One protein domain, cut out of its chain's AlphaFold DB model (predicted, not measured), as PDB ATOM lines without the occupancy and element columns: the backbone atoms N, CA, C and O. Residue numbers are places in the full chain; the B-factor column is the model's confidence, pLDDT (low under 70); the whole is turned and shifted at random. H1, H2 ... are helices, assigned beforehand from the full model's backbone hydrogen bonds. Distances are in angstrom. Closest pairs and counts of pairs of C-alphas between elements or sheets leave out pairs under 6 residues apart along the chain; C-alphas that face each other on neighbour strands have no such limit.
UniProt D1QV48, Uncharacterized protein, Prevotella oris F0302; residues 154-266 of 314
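What this domain is: This is residues 154 to 266 of the 314 residues of an uncharacterized protein of Prevotella oris F0302 (UniProt D1QV48). Look first at H4, the longest helix, in the middle of the model: H2, H3 and H5 stand round it, nearly lengthwise to it, and H3, H4 and H5 make an up-and-down bundle, each running against the one before. H1 lies across H3 on the side toward H2, and H6 crosses the end where H4 begins and H5 ends, with short H7 after it. The printed part has 113 residues with seven named helices, H1 to H7 in chain order, and no named strand: all helix. It is compact, with a radius of gyration of the C-alphas of 13.8 A and spans of 40 by 32 by 23 A.

How they stand to each other: Start at the hub, H4, residues 217 to 233, which touches five other helices. H2, residues 175 to 189, touches it at a shallow tilt of 16 degrees, the same way; the closest C-alphas are those of Arg 184 and Leu 227, 6.9 A apart. H3, residues 194 to 206, forms a helical hairpin with H4 at 28 degrees, with the C-alphas of Leu 201 and Val 221 closest at 6.2 A. H5, residues 238 to 251, forms another with H4 at 22 degrees; H4 touches it with residues 225 to 232 alone, and the C-alphas of Ser 229 and Val 241 are closest, at 5.9 A. H3 and H5 are near each other, as are H2 and H3. H1, residues 159 to 167, touches residues 196 to 200 of H3, only just about perpendicular at 71 degrees, with the C-alphas of Phe 163 and Phe 200 closest at 6.3 A. H1 and H2 only just touch, with 3 pairs of C-alphas within 8 A; Phe 166 and Arg 179 have the closest C-alphas, 6.5 A apart. H6, residues 253 to 261, only just touches H4 with 3 such pairs, about perpendicular at 90 degrees; the C-alphas of Ala 222 and Phe 259 are closest, at 7.5 A. H7, residues 263 to 266, also only just touches H4 with 3 pairs, and the C-alphas of Ala 222 and Tyr 264 are closest, at 7.0 A. Every O i to N i+4 pair is within hydrogen-bond range in H1, H2, H4 and H5; in H3 it is 7 of 9, in H6 4 of 5, and H7 is too short for such a pair.

Where its parts are: Find C-alpha 217 at (-27.590, 52.362, 29.279); from there H4 runs 24.3 A to C-alpha 233 at (-37.338, 32.771, 39.863). H2 is 21.0 A long, H5 20.4 A and H3 17.5 A. H7 ends at C-alpha 266, at (-41.841, 48.944, 35.129).

The domain as a whole: The two C-alphas farthest apart, those of Ile 172 and Glu 236, are 40.5 A apart. The printed part has no cut and no long link. Mean pLDDT of the printed part is 77.2; look for values under 70 at residues 155 to 158, 168 to 176, 207 to 215 and 235 to 240.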
ATOM      1  N   LYS A 154     -21.479  32.882  22.179       72.44
ATOM      2  CA  LYS A 154     -21.178  31.955  23.274       72.44
ATOM      3  C   LYS A 154     -20.578  32.734  24.439       72.44
ATOM      4  O   LYS A 154     -19.792  33.641  24.207       72.44
ATOM      5  N   ALA A 155     -20.927  32.349  25.666       59.88
ATOM      6  CA  ALA A 155     -20.489  33.035  26.886       59.88
ATOM      7  C   ALA A 155     -18.973  32.939  27.148       59.88
ATOM      8  O   ALA A 155     -18.431  33.724  27.921       59.88
ATOM      9  N   ASP A 156     -18.307  31.979  26.502       59.97
ATOM     10  CA  ASP A 156     -16.918  31.608  26.781       59.97
ATOM     11  C   ASP A 156     -15.927  32.233  25.776       59.97
ATOM     12  O   ASP A 156     -14.717  32.055  25.903       59.97
ATOM     13  N   GLU A 157     -16.425  32.939  24.754       61.91
ATOM     14  CA  GLU A 157     -15.632  33.506  23.657       61.91
ATOM     15  C   GLU A 157     -15.794  35.039  23.643       61.91
ATOM     16  O   GLU A 157     -16.904  35.526  23.475       61.91
ATOM     17  N   ASP A 158     -14.692  35.779  23.823       69.00
ATOM     18  CA  ASP A 158     -14.514  37.228  23.577       69.00
ATOM     19  C   ASP A 158     -15.697  38.162  23.939       69.00
ATOM     20  O   ASP A 158     -16.393  38.725  23.088       69.00
ATOM     21  N   ASN A 159     -15.916  38.363  25.245       71.38
ATOM     22  CA  ASN A 159     -16.986  39.229  25.752       71.38
ATOM     23  C   ASN A 159     -16.869  40.693  25.294       71.38
ATOM     24  O   ASN A 159     -17.902  41.341  25.134       71.38
ATOM     25  N   HIS A 160     -15.660  41.212  25.045       72.88
ATOM     26  CA  HIS A 160     -15.482  42.585  24.560       72.88
ATOM     27  C   HIS A 160     -15.926  42.733  23.100       72.88
ATOM     28  O   HIS A 160     -16.591  43.719  22.763       72.88
ATOM     29  N   ALA A 161     -15.648  41.744  22.245       74.31
ATOM     30  CA  ALA A 161     -16.168  41.733  20.879       74.31
ATOM     31  C   ALA A 161     -17.704  41.685  20.870       74.31
ATOM     32  O   ALA A 161     -18.350  42.503  20.209       74.31
ATOM     33  N   TRP A 162     -18.321  40.799  21.663       78.25
ATOM     34  CA  TRP A 162     -19.786  40.750  21.756       78.25
ATOM     35  C   TRP A 162     -20.377  42.042  22.304       78.25
ATOM     36  O   TRP A 162     -21.372  42.538  21.769       78.25
ATOM     37  N   PHE A 163     -19.755  42.615  23.333       77.56
ATOM     38  CA  PHE A 163     -20.158  43.906  23.866       77.56
ATOM     39  C   PHE A 163     -20.160  44.976  22.767       77.56
ATOM     40  O   PHE A 163     -21.174  45.643  22.556       77.56
ATOM     41  N   SER A 164     -19.078  45.073  21.993       75.06
ATOM     42  CA  SER A 164     -18.931  46.044  20.903       75.06
ATOM     43  C   SER A 164     -19.950  45.831  19.778       75.06
ATOM     44  O   SER A 164     -20.534  46.794  19.284       75.06
ATOM     45  N   ILE A 165     -20.283  44.585  19.438       76.50
ATOM     46  CA  ILE A 165     -21.333  44.255  18.458       76.50
ATOM     47  C   ILE A 165     -22.717  44.767  18.910       76.50
ATOM     48  O   ILE A 165     -23.495  45.276  18.099       76.50
ATOM     49  N   PHE A 166     -23.047  44.664  20.203       75.06
ATOM     50  CA  PHE A 166     -24.366  45.059  20.720       75.06
ATOM     51  C   PHE A 166     -24.474  46.534  21.096       75.06
ATOM     52  O   PHE A 166     -25.533  47.151  20.904       75.06
ATOM     53  N   PHE A 167     -23.401  47.093  21.643       73.06
ATOM     54  CA  PHE A 167     -23.364  48.446  22.183       73.06
ATOM     55  C   PHE A 167     -22.661  49.448  21.271       73.06
ATOM     56  O   PHE A 167     -22.866  50.634  21.500       73.06
ATOM     57  N   GLY A 168     -21.945  49.001  20.227       66.38
ATOM     58  CA  GLY A 168     -21.121  49.794  19.301       66.38
ATOM     59  C   GLY A 168     -21.815  50.952  18.573       66.38
ATOM     60  O   GLY A 168     -22.939  51.337  18.890       66.38
ATOM     61  N   ARG A 169     -21.165  51.514  17.547       62.22
ATOM     62  CA  ARG A 169     -21.421  52.876  17.020       62.22
ATOM     63  C   ARG A 169     -22.877  53.242  16.704       62.22
ATOM     64  O   ARG A 169     -23.711  52.403  16.375       62.22
ATOM     65  N   ILE A 170     -23.154  54.546  16.757       53.41
ATOM     66  CA  ILE A 170     -24.433  55.167  16.387       53.41
ATOM     67  C   ILE A 170     -24.715  54.907  14.897       53.41
ATOM     68  O   ILE A 170     -24.062  55.481  14.031       53.41
ATOM     69  N   GLY A 171     -25.710  54.068  14.606       49.62
ATOM     70  CA  GLY A 171     -26.120  53.719  13.246       49.62
ATOM     71  C   GLY A 171     -27.603  53.341  13.183       49.62
ATOM     72  O   GLY A 171     -27.986  52.296  13.699       49.62
ATOM     73  N   ILE A 172     -28.394  54.244  12.578       45.31
ATOM     74  CA  ILE A 172     -29.744  54.243  11.936       45.31
ATOM     75  C   ILE A 172     -30.872  53.355  12.495       45.31
ATOM     76  O   ILE A 172     -32.032  53.762  12.446       45.31
ATOM     77  N   ASN A 173     -30.595  52.178  13.048       47.50
ATOM     78  CA  ASN A 173     -31.602  51.204  13.462       47.50
ATOM     79  C   ASN A 173     -31.568  50.952  14.974       47.50
ATOM     80  O   ASN A 173     -31.250  49.856  15.430       47.50
ATOM     81  N   GLY A 174     -31.949  51.980  15.743       53.16
ATOM     82  CA  GLY A 174     -32.496  51.905  17.107       53.16
ATOM     83  C   GLY A 174     -32.070  50.690  17.935       53.16
ATOM     84  O   GLY A 174     -32.889  49.805  18.224       53.16
ATOM     85  N   LYS A 175     -30.796  50.667  18.344       63.81
ATOM     86  CA  LYS A 175     -30.142  49.506  18.968       63.81
ATOM     87  C   LYS A 175     -30.829  49.018  20.252       63.81
ATOM     88  O   LYS A 175     -30.805  47.825  20.529       63.81
ATOM     89  N   TRP A 176     -31.550  49.871  20.984       67.44
ATOM     90  CA  TRP A 176     -32.224  49.480  22.234       67.44
ATOM     91  C   TRP A 176     -33.238  48.331  22.078       67.44
ATOM     92  O   TRP A 176     -33.152  47.314  22.768       67.44
ATOM     93  N   LYS A 177     -34.196  48.435  21.142       70.75
ATOM     94  CA  LYS A 177     -35.212  47.377  20.934       70.75
ATOM     95  C   LYS A 177     -34.571  46.063  20.491       70.75
ATOM     96  O   LYS A 177     -35.070  44.983  20.812       70.75
ATOM     97  N   LEU A 178     -33.477  46.163  19.745       70.38
ATOM     98  CA  LEU A 178     -32.709  45.024  19.287       70.38
ATOM     99  C   LEU A 178     -31.981  44.348  20.451       70.38
ATOM    100  O   LEU A 178     -32.213  43.158  20.662       70.38
ATOM    101  N   ARG A 179     -31.227  45.106  21.260       77.50
ATOM    102  CA  ARG A 179     -30.567  44.623  22.487       77.50
ATOM    103  C   ARG A 179     -31.553  43.924  23.415       77.50
ATOM    104  O   ARG A 179     -31.315  42.796  23.837       77.50
ATOM    105  N   ARG A 180     -32.744  44.497  23.625       79.81
ATOM    106  CA  ARG A 180     -33.790  43.837  24.427       79.81
ATOM    107  C   ARG A 180     -34.228  42.483  23.874       79.81
ATOM    108  O   ARG A 180     -34.470  41.547  24.640       79.81
ATOM    109  N   ASN A 181     -34.394  42.390  22.555       77.31
ATOM    110  CA  ASN A 181     -34.770  41.139  21.902       77.31
ATOM    111  C   ASN A 181     -33.661  40.092  22.034       77.31
ATOM    112  O   ASN A 181     -33.983  38.937  22.301       77.31
ATOM    113  N   ILE A 182     -32.400  40.510  21.903       75.31
ATOM    114  CA  ILE A 182     -31.215  39.664  22.081       75.31
ATOM    115  C   ILE A 182     -31.162  39.121  23.494       75.31
ATOM    116  O   ILE A 182     -31.199  37.907  23.674       75.31
ATOM    117  N   PHE A 183     -31.145  40.007  24.493       83.00
ATOM    118  CA  PHE A 183     -31.002  39.583  25.878       83.00
ATOM    119  C   PHE A 183     -32.132  38.624  26.268       83.00
ATOM    120  O   PHE A 183     -31.898  37.587  26.884       83.00
ATOM    121  N   ARG A 184     -33.360  38.905  25.812       85.75
ATOM    122  CA  ARG A 184     -34.507  38.014  26.022       85.75
ATOM    123  C   ARG A 184     -34.330  36.658  25.350       85.75
ATOM    124  O   ARG A 184     -34.681  35.650  25.953       85.75
ATOM    125  N   GLN A 185     -33.904  36.629  24.090       80.69
ATOM    126  CA  GLN A 185     -33.748  35.383  23.346       80.69
ATOM    127  C   GLN A 185     -32.634  34.531  23.953       80.69
ATOM    128  O   GLN A 185     -32.869  33.366  24.260       80.69
ATOM    129  N   TYR A 186     -31.476  35.128  24.228       79.50
ATOM    130  CA  TYR A 186     -30.365  34.416  24.839       79.50
ATOM    131  C   TYR A 186     -30.719  33.889  26.231       79.50
ATOM    132  O   TYR A 186     -30.529  32.706  26.489       79.50
ATOM    133  N   CYS A 187     -31.352  34.692  27.098       84.19
ATOM    134  CA  CYS A 187     -31.845  34.167  28.376       84.19
ATOM    135  C   CYS A 187     -32.947  33.117  28.226       84.19
ATOM    136  O   CYS A 187     -33.174  32.381  29.174       84.19
ATOM    137  N   ARG A 188     -33.649  32.986  27.098       82.44
ATOM    138  CA  ARG A 188     -34.558  31.842  26.897       82.44
ATOM    139  C   ARG A 188     -33.793  30.570  26.550       82.44
ATOM    140  O   ARG A 188     -34.131  29.517  27.073       82.44
ATOM    141  N   GLU A 189     -32.785  30.680  25.695       80.94
ATOM    142  CA  GLU A 189     -32.075  29.535  25.116       80.94
ATOM    143  C   GLU A 189     -30.928  29.022  26.005       80.94
ATOM    144  O   GLU A 189     -30.765  27.815  26.156       80.94
ATOM    145  N   ALA A 190     -30.154  29.915  26.626       77.88
ATOM    146  CA  ALA A 190     -28.982  29.560  27.423       77.88
ATOM    147  C   ALA A 190     -29.361  29.235  28.869       77.88
ATOM    148  O   ALA A 190     -29.988  30.058  29.533       77.88
ATOM    149  N   GLU A 191     -28.952  28.079  29.397       76.56
ATOM    150  CA  GLU A 191     -29.271  27.657  30.769       76.56
ATOM    151  C   GLU A 191     -28.775  28.662  31.821       76.56
ATOM    152  O   GLU A 191     -29.534  29.028  32.721       76.56
ATOM    153  N   ASN A 192     -27.553  29.175  31.660       77.75
ATOM    154  CA  ASN A 192     -26.962  30.204  32.510       77.75
ATOM    155  C   ASN A 192     -26.660  31.475  31.700       77.75
ATOM    156  O   ASN A 192     -25.547  31.673  31.219       77.75
ATOM    157  N   CYS A 193     -27.655  32.352  31.535       79.81
ATOM    158  CA  CYS A 193     -27.432  33.613  30.821       79.81
ATOM    159  C   CYS A 193     -26.639  34.653  31.624       79.81
ATOM    160  O   CYS A 193     -26.165  35.629  31.044       79.81
ATOM    161  N   GLN A 194     -26.447  34.437  32.930       80.81
ATOM    162  CA  GLN A 194     -25.682  35.342  33.786       80.81
ATOM    163  C   GLN A 194     -24.214  35.394  33.351       80.81
ATOM    164  O   GLN A 194     -23.651  36.481  33.294       80.81
ATOM    165  N   THR A 195     -23.624  34.257  32.960       79.31
ATOM    166  CA  THR A 195     -22.230  34.180  32.484       79.31
ATOM    167  C   THR A 195     -21.952  35.139  31.323       79.31
ATOM    168  O   THR A 195     -20.901  35.763  31.287       79.31
ATOM    169  N   MET A 196     -22.914  35.301  30.409       79.56
ATOM    170  CA  MET A 196     -22.805  36.229  29.277       79.56
ATOM    171  C   MET A 196     -23.055  37.685  29.690       79.56
ATOM    172  O   MET A 196     -22.446  38.608  29.160       79.56
ATOM    173  N   PHE A 197     -24.006  37.916  30.598       84.62
ATOM    174  CA  PHE A 197     -24.504  39.263  30.881       84.62
ATOM    175  C   PHE A 197     -23.737  39.993  31.979       84.62
ATOM    176  O   PHE A 197     -23.685  41.219  31.946       84.62
ATOM    177  N   MET A 198     -23.129  39.276  32.925       84.00
ATOM    178  CA  MET A 198     -22.319  39.886  33.983       84.00
ATOM    179  C   MET A 198     -21.155  40.719  33.421       84.00
ATOM    180  O   MET A 198     -21.055  41.880  33.814       84.00
ATOM    181  N   PRO A 199     -20.358  40.231  32.446       83.19
ATOM    182  CA  PRO A 199     -19.338  41.052  31.792       83.19
ATOM    183  C   PRO A 199     -19.909  42.332  31.171       83.19
ATOM    184  O   PRO A 199     -19.330  43.399  31.318       83.19
ATOM    185  N   PHE A 200     -21.085  42.263  30.532       82.44
ATOM    186  CA  PHE A 200     -21.719  43.448  29.941       82.44
ATOM    187  C   PHE A 200     -22.168  44.456  31.000       82.44
ATOM    188  O   PHE A 200     -22.045  45.660  30.789       82.44
ATOM    189  N   LEU A 201     -22.703  43.983  32.129       85.38
ATOM    190  CA  LEU A 201     -23.067  44.845  33.253       85.38
ATOM    191  C   LEU A 201     -21.839  45.558  33.815       85.38
ATOM    192  O   LEU A 201     -21.889  46.770  34.013       85.38
ATOM    193  N   GLU A 202     -20.757  44.820  34.058       82.19
ATOM    194  CA  GLU A 202     -19.502  45.378  34.564       82.19
ATOM    195  C   GLU A 202     -18.939  46.430  33.604       82.19
ATOM    196  O   GLU A 202     -18.595  47.526  34.046       82.19
ATOM    197  N   GLU A 203     -18.943  46.146  32.303       79.88
ATOM    198  CA  GLU A 203     -18.488  47.068  31.258       79.88
ATOM    199  C   GLU A 203     -19.318  48.370  31.246       79.88
ATOM    200  O   GLU A 203     -18.762  49.465  31.263       79.88
ATOM    201  N   ILE A 204     -20.658  48.286  31.303       81.12
ATOM    202  CA  ILE A 204     -21.544  49.471  31.323       81.12
ATOM    203  C   ILE A 204     -21.359  50.308  32.600       81.12
ATOM    204  O   ILE A 204     -21.529  51.532  32.572       81.12
ATOM    205  N   LEU A 205     -21.096  49.655  33.735       82.12
ATOM    206  CA  LEU A 205     -21.128  50.278  35.059       82.12
ATOM    207  C   LEU A 205     -19.766  50.808  35.537       82.12
ATOM    208  O   LEU A 205     -19.750  51.790  36.287       82.12
ATOM    209  N   ASN A 206     -18.648  50.191  35.139       76.62
ATOM    210  CA  ASN A 206     -17.298  50.572  35.581       76.62
ATOM    211  C   ASN A 206     -16.750  51.782  34.829       76.62
ATOM    212  O   ASN A 206     -16.156  52.670  35.441       76.62
ATOM    213  N   GLU A 207     -17.011  51.863  33.531       63.59
ATOM    214  CA  GLU A 207     -16.727  53.052  32.750       63.59
ATOM    215  C   GLU A 207     -18.032  53.528  32.129       63.59
ATOM    216  O   GLU A 207     -18.571  52.872  31.238       63.59
ATOM    217  N   PRO A 208     -18.582  54.688  32.532       55.22
ATOM    218  CA  PRO A 208     -19.551  55.320  31.671       55.22
ATOM    219  C   PRO A 208     -18.752  55.685  30.425       55.22
ATOM    220  O   PRO A 208     -18.019  56.675  30.452       55.22
ATOM    221  N   TYR A 209     -18.860  54.884  29.365       53.44
ATOM    222  CA  TYR A 209     -18.429  55.215  28.010       53.44
ATOM    223  C   TYR A 209     -19.187  56.474  27.590       53.44
ATOM    224  O   TYR A 209     -20.189  56.446  26.873       53.44
ATOM    225  N   LYS A 210     -18.762  57.608  28.145       48.06
ATOM    226  CA  LYS A 210     -19.338  58.921  27.942       48.06
ATOM    227  C   LYS A 210     -19.144  59.190  26.460       48.06
ATOM    228  O   LYS A 210     -18.030  59.423  26.018       48.06
ATOM    229  N   THR A 211     -20.269  59.134  25.750       52.69
ATOM    230  CA  THR A 211     -20.545  59.624  24.392       52.69
ATOM    231  C   THR A 211     -20.376  58.689  23.189       52.69
ATOM    232  O   THR A 211     -20.749  59.130  22.105       52.69
ATOM    233  N   LYS A 212     -19.897  57.436  23.304       55.28
ATOM    234  CA  LYS A 212     -19.734  56.558  22.112       55.28
ATOM    235  C   LYS A 212     -20.932  55.639  21.799       55.28
ATOM    236  O   LYS A 212     -21.170  55.350  20.629       55.28
ATOM    237  N   TYR A 213     -21.692  55.202  22.807       61.78
ATOM    238  CA  TYR A 213     -22.749  54.190  22.647       61.78
ATOM    239  C   TYR A 213     -24.164  54.783  22.710       61.78
ATOM    240  O   TYR A 213     -24.454  55.656  23.528       61.78
ATOM    241  N   GLU A 214     -25.060  54.311  21.836       59.53
ATOM    242  CA  GLU A 214     -26.437  54.812  21.724       59.53
ATOM    243  C   GLU A 214     -27.410  54.110  22.691       59.53
ATOM    244  O   GLU A 214     -27.419  52.880  22.848       59.53
ATOM    245  N   GLY A 215     -28.337  54.888  23.253       67.44
ATOM    246  CA  GLY A 215     -29.498  54.397  23.993       67.44
ATOM    247  C   GLY A 215     -29.461  54.741  25.478       67.44
ATOM    248  O   GLY A 215     -28.688  55.583  25.927       67.44
ATOM    249  N   ASN A 216     -30.356  54.116  26.237       78.19
ATOM    250  CA  ASN A 216     -30.472  54.331  27.672       78.19
ATOM    251  C   ASN A 216     -29.743  53.206  28.411       78.19
ATOM    252  O   ASN A 216     -30.372  52.226  28.798       78.19
ATOM    253  N   LEU A 217     -28.429  53.361  28.603       80.56
ATOM    254  CA  LEU A 217     -27.590  52.362  29.279       80.56
ATOM    255  C   LEU A 217     -28.103  52.014  30.687       80.56
ATOM    256  O   LEU A 217     -28.020  50.869  31.114       80.56
ATOM    257  N   ASP A 218     -28.705  52.977  31.387       85.06
ATOM    258  CA  ASP A 218     -29.360  52.724  32.676       85.06
ATOM    259  C   ASP A 218     -30.543  51.741  32.523       85.06
ATOM    260  O   ASP A 218     -30.759  50.882  33.374       85.06
ATOM    261  N   GLU A 219     -31.325  51.846  31.445       87.94
ATOM    262  CA  GLU A 219     -32.420  50.909  31.159       87.94
ATOM    263  C   GLU A 219     -31.904  49.565  30.631       87.94
ATOM    264  O   GLU A 219     -32.512  48.540  30.938       87.94
ATOM    265  N   ASP A 220     -30.775  49.542  29.909       86.56
ATOM    266  CA  ASP A 220     -30.065  48.309  29.540       86.56
ATOM    267  C   ASP A 220     -29.684  47.499  30.781       86.56
ATOM    268  O   ASP A 220     -30.058  46.327  30.884       86.56
ATOM    269  N   VAL A 221     -29.029  48.137  31.757       89.81
ATOM    270  CA  VAL A 221     -28.674  47.513  33.042       89.81
ATOM    271  C   VAL A 221     -29.931  47.007  33.748       89.81
ATOM    272  O   VAL A 221     -29.988  45.847  34.154       89.81
ATOM    273  N   ALA A 222     -30.970  47.841  33.852       92.56
ATOM    274  CA  ALA A 222     -32.219  47.456  34.505       92.56
ATOM    275  C   ALA A 222     -32.880  46.238  33.829       92.56
ATOM    276  O   ALA A 222     -33.351  45.327  34.507       92.56
ATOM    277  N   TYR A 223     -32.890  46.189  32.497       92.62
ATOM    278  CA  TYR A 223     -33.502  45.093  31.755       92.62
ATOM    279  C   TYR A 223     -32.696  43.791  31.833       92.62
ATOM    280  O   TYR A 223     -33.286  42.713  31.912       92.62
ATOM    281  N   ILE A 224     -31.364  43.866  31.838       91.12
ATOM    282  CA  ILE A 224     -30.508  42.694  32.058       91.12
ATOM    283  C   ILE A 224     -30.768  42.107  33.451       91.12
ATOM    284  O   ILE A 224     -31.016  40.906  33.569       91.12
ATOM    285  N   LEU A 225     -30.782  42.948  34.491       92.19
ATOM    286  CA  LEU A 225     -31.070  42.506  35.859       92.19
ATOM    287  C   LEU A 225     -32.482  41.917  35.983       92.19
ATOM    288  O   LEU A 225     -32.661  40.903  36.654       92.19
ATOM    289  N   GLU A 226     -33.475  42.488  35.299       93.38
ATOM    290  CA  GLU A 226     -34.833  41.932  35.209       93.38
ATOM    291  C   GLU A 226     -34.842  40.525  34.593       93.38
ATOM    292  O   GLU A 226     -35.492  39.622  35.120       93.38
ATOM    293  N   LEU A 227     -34.115  40.310  33.493       90.81
ATOM    294  CA  LEU A 227     -34.054  39.004  32.831       90.81
ATOM    295  C   LEU A 227     -33.374  37.942  33.699       90.81
ATOM    296  O   LEU A 227     -33.879  36.821  33.777       90.81
ATOM    297  N   ILE A 228     -32.273  38.300  34.365       87.62
ATOM    298  CA  ILE A 228     -31.588  37.425  35.325       87.62
ATOM    299  C   ILE A 228     -32.541  37.078  36.476       87.62
ATOM    300  O   ILE A 228     -32.756  35.903  36.766       87.62
ATOM    301  N   SER A 229     -33.188  38.092  37.059       86.44
ATOM    302  CA  SER A 229     -34.141  37.926  38.163       86.44
ATOM    303  C   SER A 229     -35.283  36.982  37.808       86.44
ATOM    304  O   SER A 229     -35.640  36.099  38.588       86.44
ATOM    305  N   LYS A 230     -35.849  37.152  36.610       86.50
ATOM    306  CA  LYS A 230     -36.943  36.318  36.121       86.50
ATOM    307  C   LYS A 230     -36.509  34.866  35.918       86.50
ATOM    308  O   LYS A 230     -37.238  33.959  36.308       86.50
ATOM    309  N   LYS A 231     -35.346  34.641  35.302       79.94
ATOM    310  CA  LYS A 231     -34.880  33.289  34.972       79.94
ATOM    311  C   LYS A 231     -34.591  32.447  36.212       79.94
ATOM    312  O   LYS A 231     -34.857  31.252  36.223       79.94
ATOM    313  N   GLU A 232     -34.067  33.058  37.257       74.25
ATOM    314  CA  GLU A 232     -33.774  32.345  38.501       74.25
ATOM    315  C   GLU A 232     -35.018  32.132  39.367       74.25
ATOM    316  O   GLU A 232     -35.105  31.116  40.057       74.25
ATOM    317  N   LEU A 233     -36.018  33.021  39.278       73.56
ATOM    318  CA  LEU A 233     -37.338  32.771  39.863       73.56
ATOM    319  C   LEU A 233     -37.963  31.496  39.272       73.56
ATOM    320  O   LEU A 233     -38.500  30.681  40.012       73.56
ATOM    321  N   GLU A 234     -37.838  31.291  37.955       73.50
ATOM    322  CA  GLU A 234     -38.291  30.067  37.273       73.50
ATOM    323  C   GLU A 234     -37.538  28.802  37.741       73.50
ATOM    324  O   GLU A 234     -38.052  27.698  37.576       73.50
ATOM    325  N   LYS A 235     -36.347  28.947  38.340       66.44
ATOM    326  CA  LYS A 235     -35.515  27.843  38.852       66.44
ATOM    327  C   LYS A 235     -35.591  27.645  40.370       66.44
ATOM    328  O   LYS A 235     -34.898  26.768  40.880       66.44
ATOM    329  N   GLU A 236     -36.354  28.467  41.092       64.44
ATOM    330  CA  GLU A 236     -36.351  28.525  42.567       64.44
ATOM    331  C   GLU A 236     -34.952  28.798  43.178       64.44
ATOM    332  O   GLU A 236     -34.696  28.527  44.351       64.44
ATOM    333  N   GLN A 237     -34.023  29.368  42.398       58.69
ATOM    334  CA  GLN A 237     -32.625  29.626  42.780       58.69
ATOM    335  C   GLN A 237     -32.418  31.072  43.269       58.69
ATOM    336  O   GLN A 237     -31.490  31.784  42.883       58.69
ATOM    337  N   THR A 238     -33.282  31.508  44.185       59.47
ATOM    338  CA  THR A 238     -33.335  32.871  44.747       59.47
ATOM    339  C   THR A 238     -31.996  33.425  45.284       59.47
ATOM    340  O   THR A 238     -31.734  34.611  45.066       59.47
ATOM    341  N   PRO A 239     -31.110  32.641  45.946       61.22
ATOM    342  CA  PRO A 239     -29.879  33.186  46.535       61.22
ATOM    343  C   PRO A 239     -28.882  33.766  45.519       61.22
ATOM    344  O   PRO A 239     -28.181  34.725  45.836       61.22
ATOM    345  N   GLY A 240     -28.822  33.217  44.299       69.00
ATOM    346  CA  GLY A 240     -27.872  33.660  43.272       69.00
ATOM    347  C   GLY A 240     -28.181  35.063  42.735       69.00
ATOM    348  O   GLY A 240     -27.283  35.890  42.599       69.00
ATOM    349  N   VAL A 241     -29.465  35.366  42.505       73.31
ATOM    350  CA  VAL A 241     -29.916  36.695  42.044       73.31
ATOM    351  C   VAL A 241     -29.685  37.760  43.092       73.31
ATOM    352  O   VAL A 241     -29.237  38.856  42.758       73.31
ATOM    353  N   ILE A 242     -30.010  37.441  44.349       75.62
ATOM    354  CA  ILE A 242     -29.817  38.364  45.464       75.62
ATOM    355  C   ILE A 242     -28.342  38.754  45.520       75.62
ATOM    356  O   ILE A 242     -28.053  39.943  45.542       75.62
ATOM    357  N   GLY A 243     -27.420  37.789  45.427       79.62
ATOM    358  CA  GLY A 243     -25.983  38.067  45.354       79.62
ATOM    359  C   GLY A 243     -25.622  39.046  44.233       79.62
ATOM    360  O   GLY A 243     -25.003  40.072  44.495       79.62
ATOM    361  N   ILE A 244     -26.081  38.794  43.003       85.06
ATOM    362  CA  ILE A 244     -25.786  39.654  41.843       85.06
ATOM    363  C   ILE A 244     -26.320  41.078  42.029       85.06
ATOM    364  O   ILE A 244     -25.599  42.051  41.792       85.06
ATOM    365  N   ILE A 245     -27.582  41.223  42.437       85.44
ATOM    366  CA  ILE A 245     -28.222  42.533  42.609       85.44
ATOM    367  C   ILE A 245     -27.584  43.290  43.776       85.44
ATOM    368  O   ILE A 245     -27.235  44.465  43.624       85.44
ATOM    369  N   SER A 246     -27.371  42.615  44.906       84.00
ATOM    370  CA  SER A 246     -26.725  43.186  46.088       84.00
ATOM    371  C   SER A 246     -25.298  43.634  45.794       84.00
ATOM    372  O   SER A 246     -24.922  44.747  46.172       84.00
ATOM    373  N   ASP A 247     -24.514  42.828  45.076       86.25
ATOM    374  CA  ASP A 247     -23.154  43.186  44.665       86.25
ATOM    375  C   ASP A 247     -23.162  44.373  43.698       86.25
ATOM    376  O   ASP A 247     -22.370  45.306  43.853       86.25
ATOM    377  N   THR A 248     -24.097  44.386  42.741       89.00
ATOM    378  CA  THR A 248     -24.253  45.485  41.777       89.00
ATOM    379  C   THR A 248     -24.542  46.806  42.490       89.00
ATOM    380  O   THR A 248     -23.874  47.808  42.229       89.00
ATOM    381  N   TYR A 249     -25.494  46.832  43.428       89.50
ATOM    382  CA  TYR A 249     -25.807  48.045  44.190       89.50
ATOM    383  C   TYR A 249     -24.712  48.437  45.174       89.50
ATOM    384  O   TYR A 249     -24.458  49.626  45.348       89.50
ATOM    385  N   SER A 250     -24.016  47.470  45.765       86.12
ATOM    386  CA  SER A 250     -22.910  47.760  46.679       86.12
ATOM    387  C   SER A 250     -21.724  48.404  45.952       86.12
ATOM    388  O   SER A 250     -21.110  49.326  46.488       86.12
ATOM    389  N   LYS A 251     -21.433  47.976  44.714       87.81
ATOM    390  CA  LYS A 251     -20.411  48.593  43.849       87.81
ATOM    391  C   LYS A 251     -20.875  49.929  43.247       87.81
ATOM    392  O   LYS A 251     -20.071  50.849  43.116       87.81
ATOM    393  N   HIS A 252     -22.164  50.062  42.922       87.06
ATOM    394  CA  HIS A 252     -22.734  51.241  42.255       87.06
ATOM    395  C   HIS A 252     -23.980  51.783  42.989       87.06
ATOM    396  O   HIS A 252     -25.090  51.739  42.449       87.06
ATOM    397  N   PRO A 253     -23.836  52.368  44.195       85.69
ATOM    398  CA  PRO A 253     -24.971  52.729  45.058       85.69
ATOM    399  C   PRO A 253     -25.914  53.778  44.448       85.69
ATOM    400  O   PRO A 253     -27.120  53.776  44.695       85.69
ATOM    401  N   GLU A 254     -25.391  54.652  43.587       88.06
ATOM    402  CA  GLU A 254     -26.185  55.656  42.869       88.06
ATOM    403  C   GLU A 254     -27.200  55.032  41.893       88.06
ATOM    404  O   GLU A 254     -28.199  55.670  41.552       88.06
ATOM    405  N   LEU A 255     -26.966  53.797  41.428       90.31
ATOM    406  CA  LEU A 255     -27.823  53.101  40.463       90.31
ATOM    407  C   LEU A 255     -29.226  52.852  41.029       90.31
ATOM    408  O   LEU A 255     -30.221  53.141  40.363       90.31
ATOM    409  N   LEU A 256     -29.309  52.405  42.287       91.38
ATOM    410  CA  LEU A 256     -30.575  52.147  42.975       91.38
ATOM    411  C   LEU A 256     -31.459  53.404  43.000       91.38
ATOM    412  O   LEU A 256     -32.636  53.366  42.637       91.38
ATOM    413  N   ASN A 257     -30.874  54.556  43.338       90.56
ATOM    414  CA  ASN A 257     -31.587  55.834  43.350       90.56
ATOM    415  C   ASN A 257     -32.104  56.230  41.960       90.56
ATOM    416  O   ASN A 257     -33.212  56.768  41.840       90.56
ATOM    417  N   ARG A 258     -31.328  55.974  40.898       92.00
ATOM    418  CA  ARG A 258     -31.759  56.242  39.516       92.00
ATOM    419  C   ARG A 258     -32.919  55.338  39.107       92.00
ATOM    420  O   ARG A 258     -33.907  55.843  38.570       92.00
ATOM    421  N   PHE A 259     -32.863  54.049  39.439       94.25
ATOM    422  CA  PHE A 259     -33.953  53.111  39.164       94.25
ATOM    423  C   PHE A 259     -35.235  53.482  39.903       94.25
ATOM    424  O   PHE A 259     -36.292  53.554  39.272       94.25
ATOM    425  N   LYS A 260     -35.159  53.845  41.188       93.00
ATOM    426  CA  LYS A 260     -36.322  54.320  41.960       93.00
ATOM    427  C   LYS A 260     -37.003  55.522  41.310       93.00
ATOM    428  O   LYS A 260     -38.219  55.513  41.125       93.00
ATOM    429  N   LYS A 261     -36.228  56.529  40.885       94.75
ATOM    430  CA  LYS A 261     -36.755  57.720  40.186       94.75
ATOM    431  C   LYS A 261     -37.486  57.375  38.886       94.75
ATOM    432  O   LYS A 261     -38.369  58.119  38.470       94.75
ATOM    433  N   LYS A 262     -37.116  56.268  38.243       95.25
ATOM    434  CA  LYS A 262     -37.730  55.763  37.009       95.25
ATOM    435  C   LYS A 262     -38.779  54.674  37.258       95.25
ATOM    436  O   LYS A 262     -39.226  54.058  36.296       95.25
ATOM    437  N   ASN A 263     -39.168  54.428  38.514       95.12
ATOM    438  CA  ASN A 263     -40.027  53.308  38.916       95.12
ATOM    439  C   ASN A 263     -39.554  51.972  38.308       95.12
ATOM    440  O   ASN A 263     -40.344  51.212  37.750       95.12
ATOM    441  N   TYR A 264     -38.240  51.740  38.340       94.06
ATOM    442  CA  TYR A 264     -37.578  50.554  37.791       94.06
ATOM    443  C   TYR A 264     -37.937  50.275  36.324       94.06
ATOM    444  O   TYR A 264     -37.901  49.131  35.891       94.06
ATOM    445  N   TYR A 265     -38.334  51.304  35.563       94.19
ATOM    446  CA  TYR A 265     -38.824  51.183  34.186       94.19
ATOM    447  C   TYR A 265     -40.029  50.229  34.019       94.19
ATOM    448  O   TYR A 265     -40.324  49.790  32.908       94.19
ATOM    449  N   GLY A 266     -40.751  49.927  35.108       94.44
ATOM    450  CA  GLY A 266     -41.841  48.944  35.129       94.44
ATOM    451  C   GLY A 266     -41.383  47.480  35.221       94.44
ATOM    452  O   GLY A 266     -42.176  46.583  34.945       94.44
TER     453      GLY A 266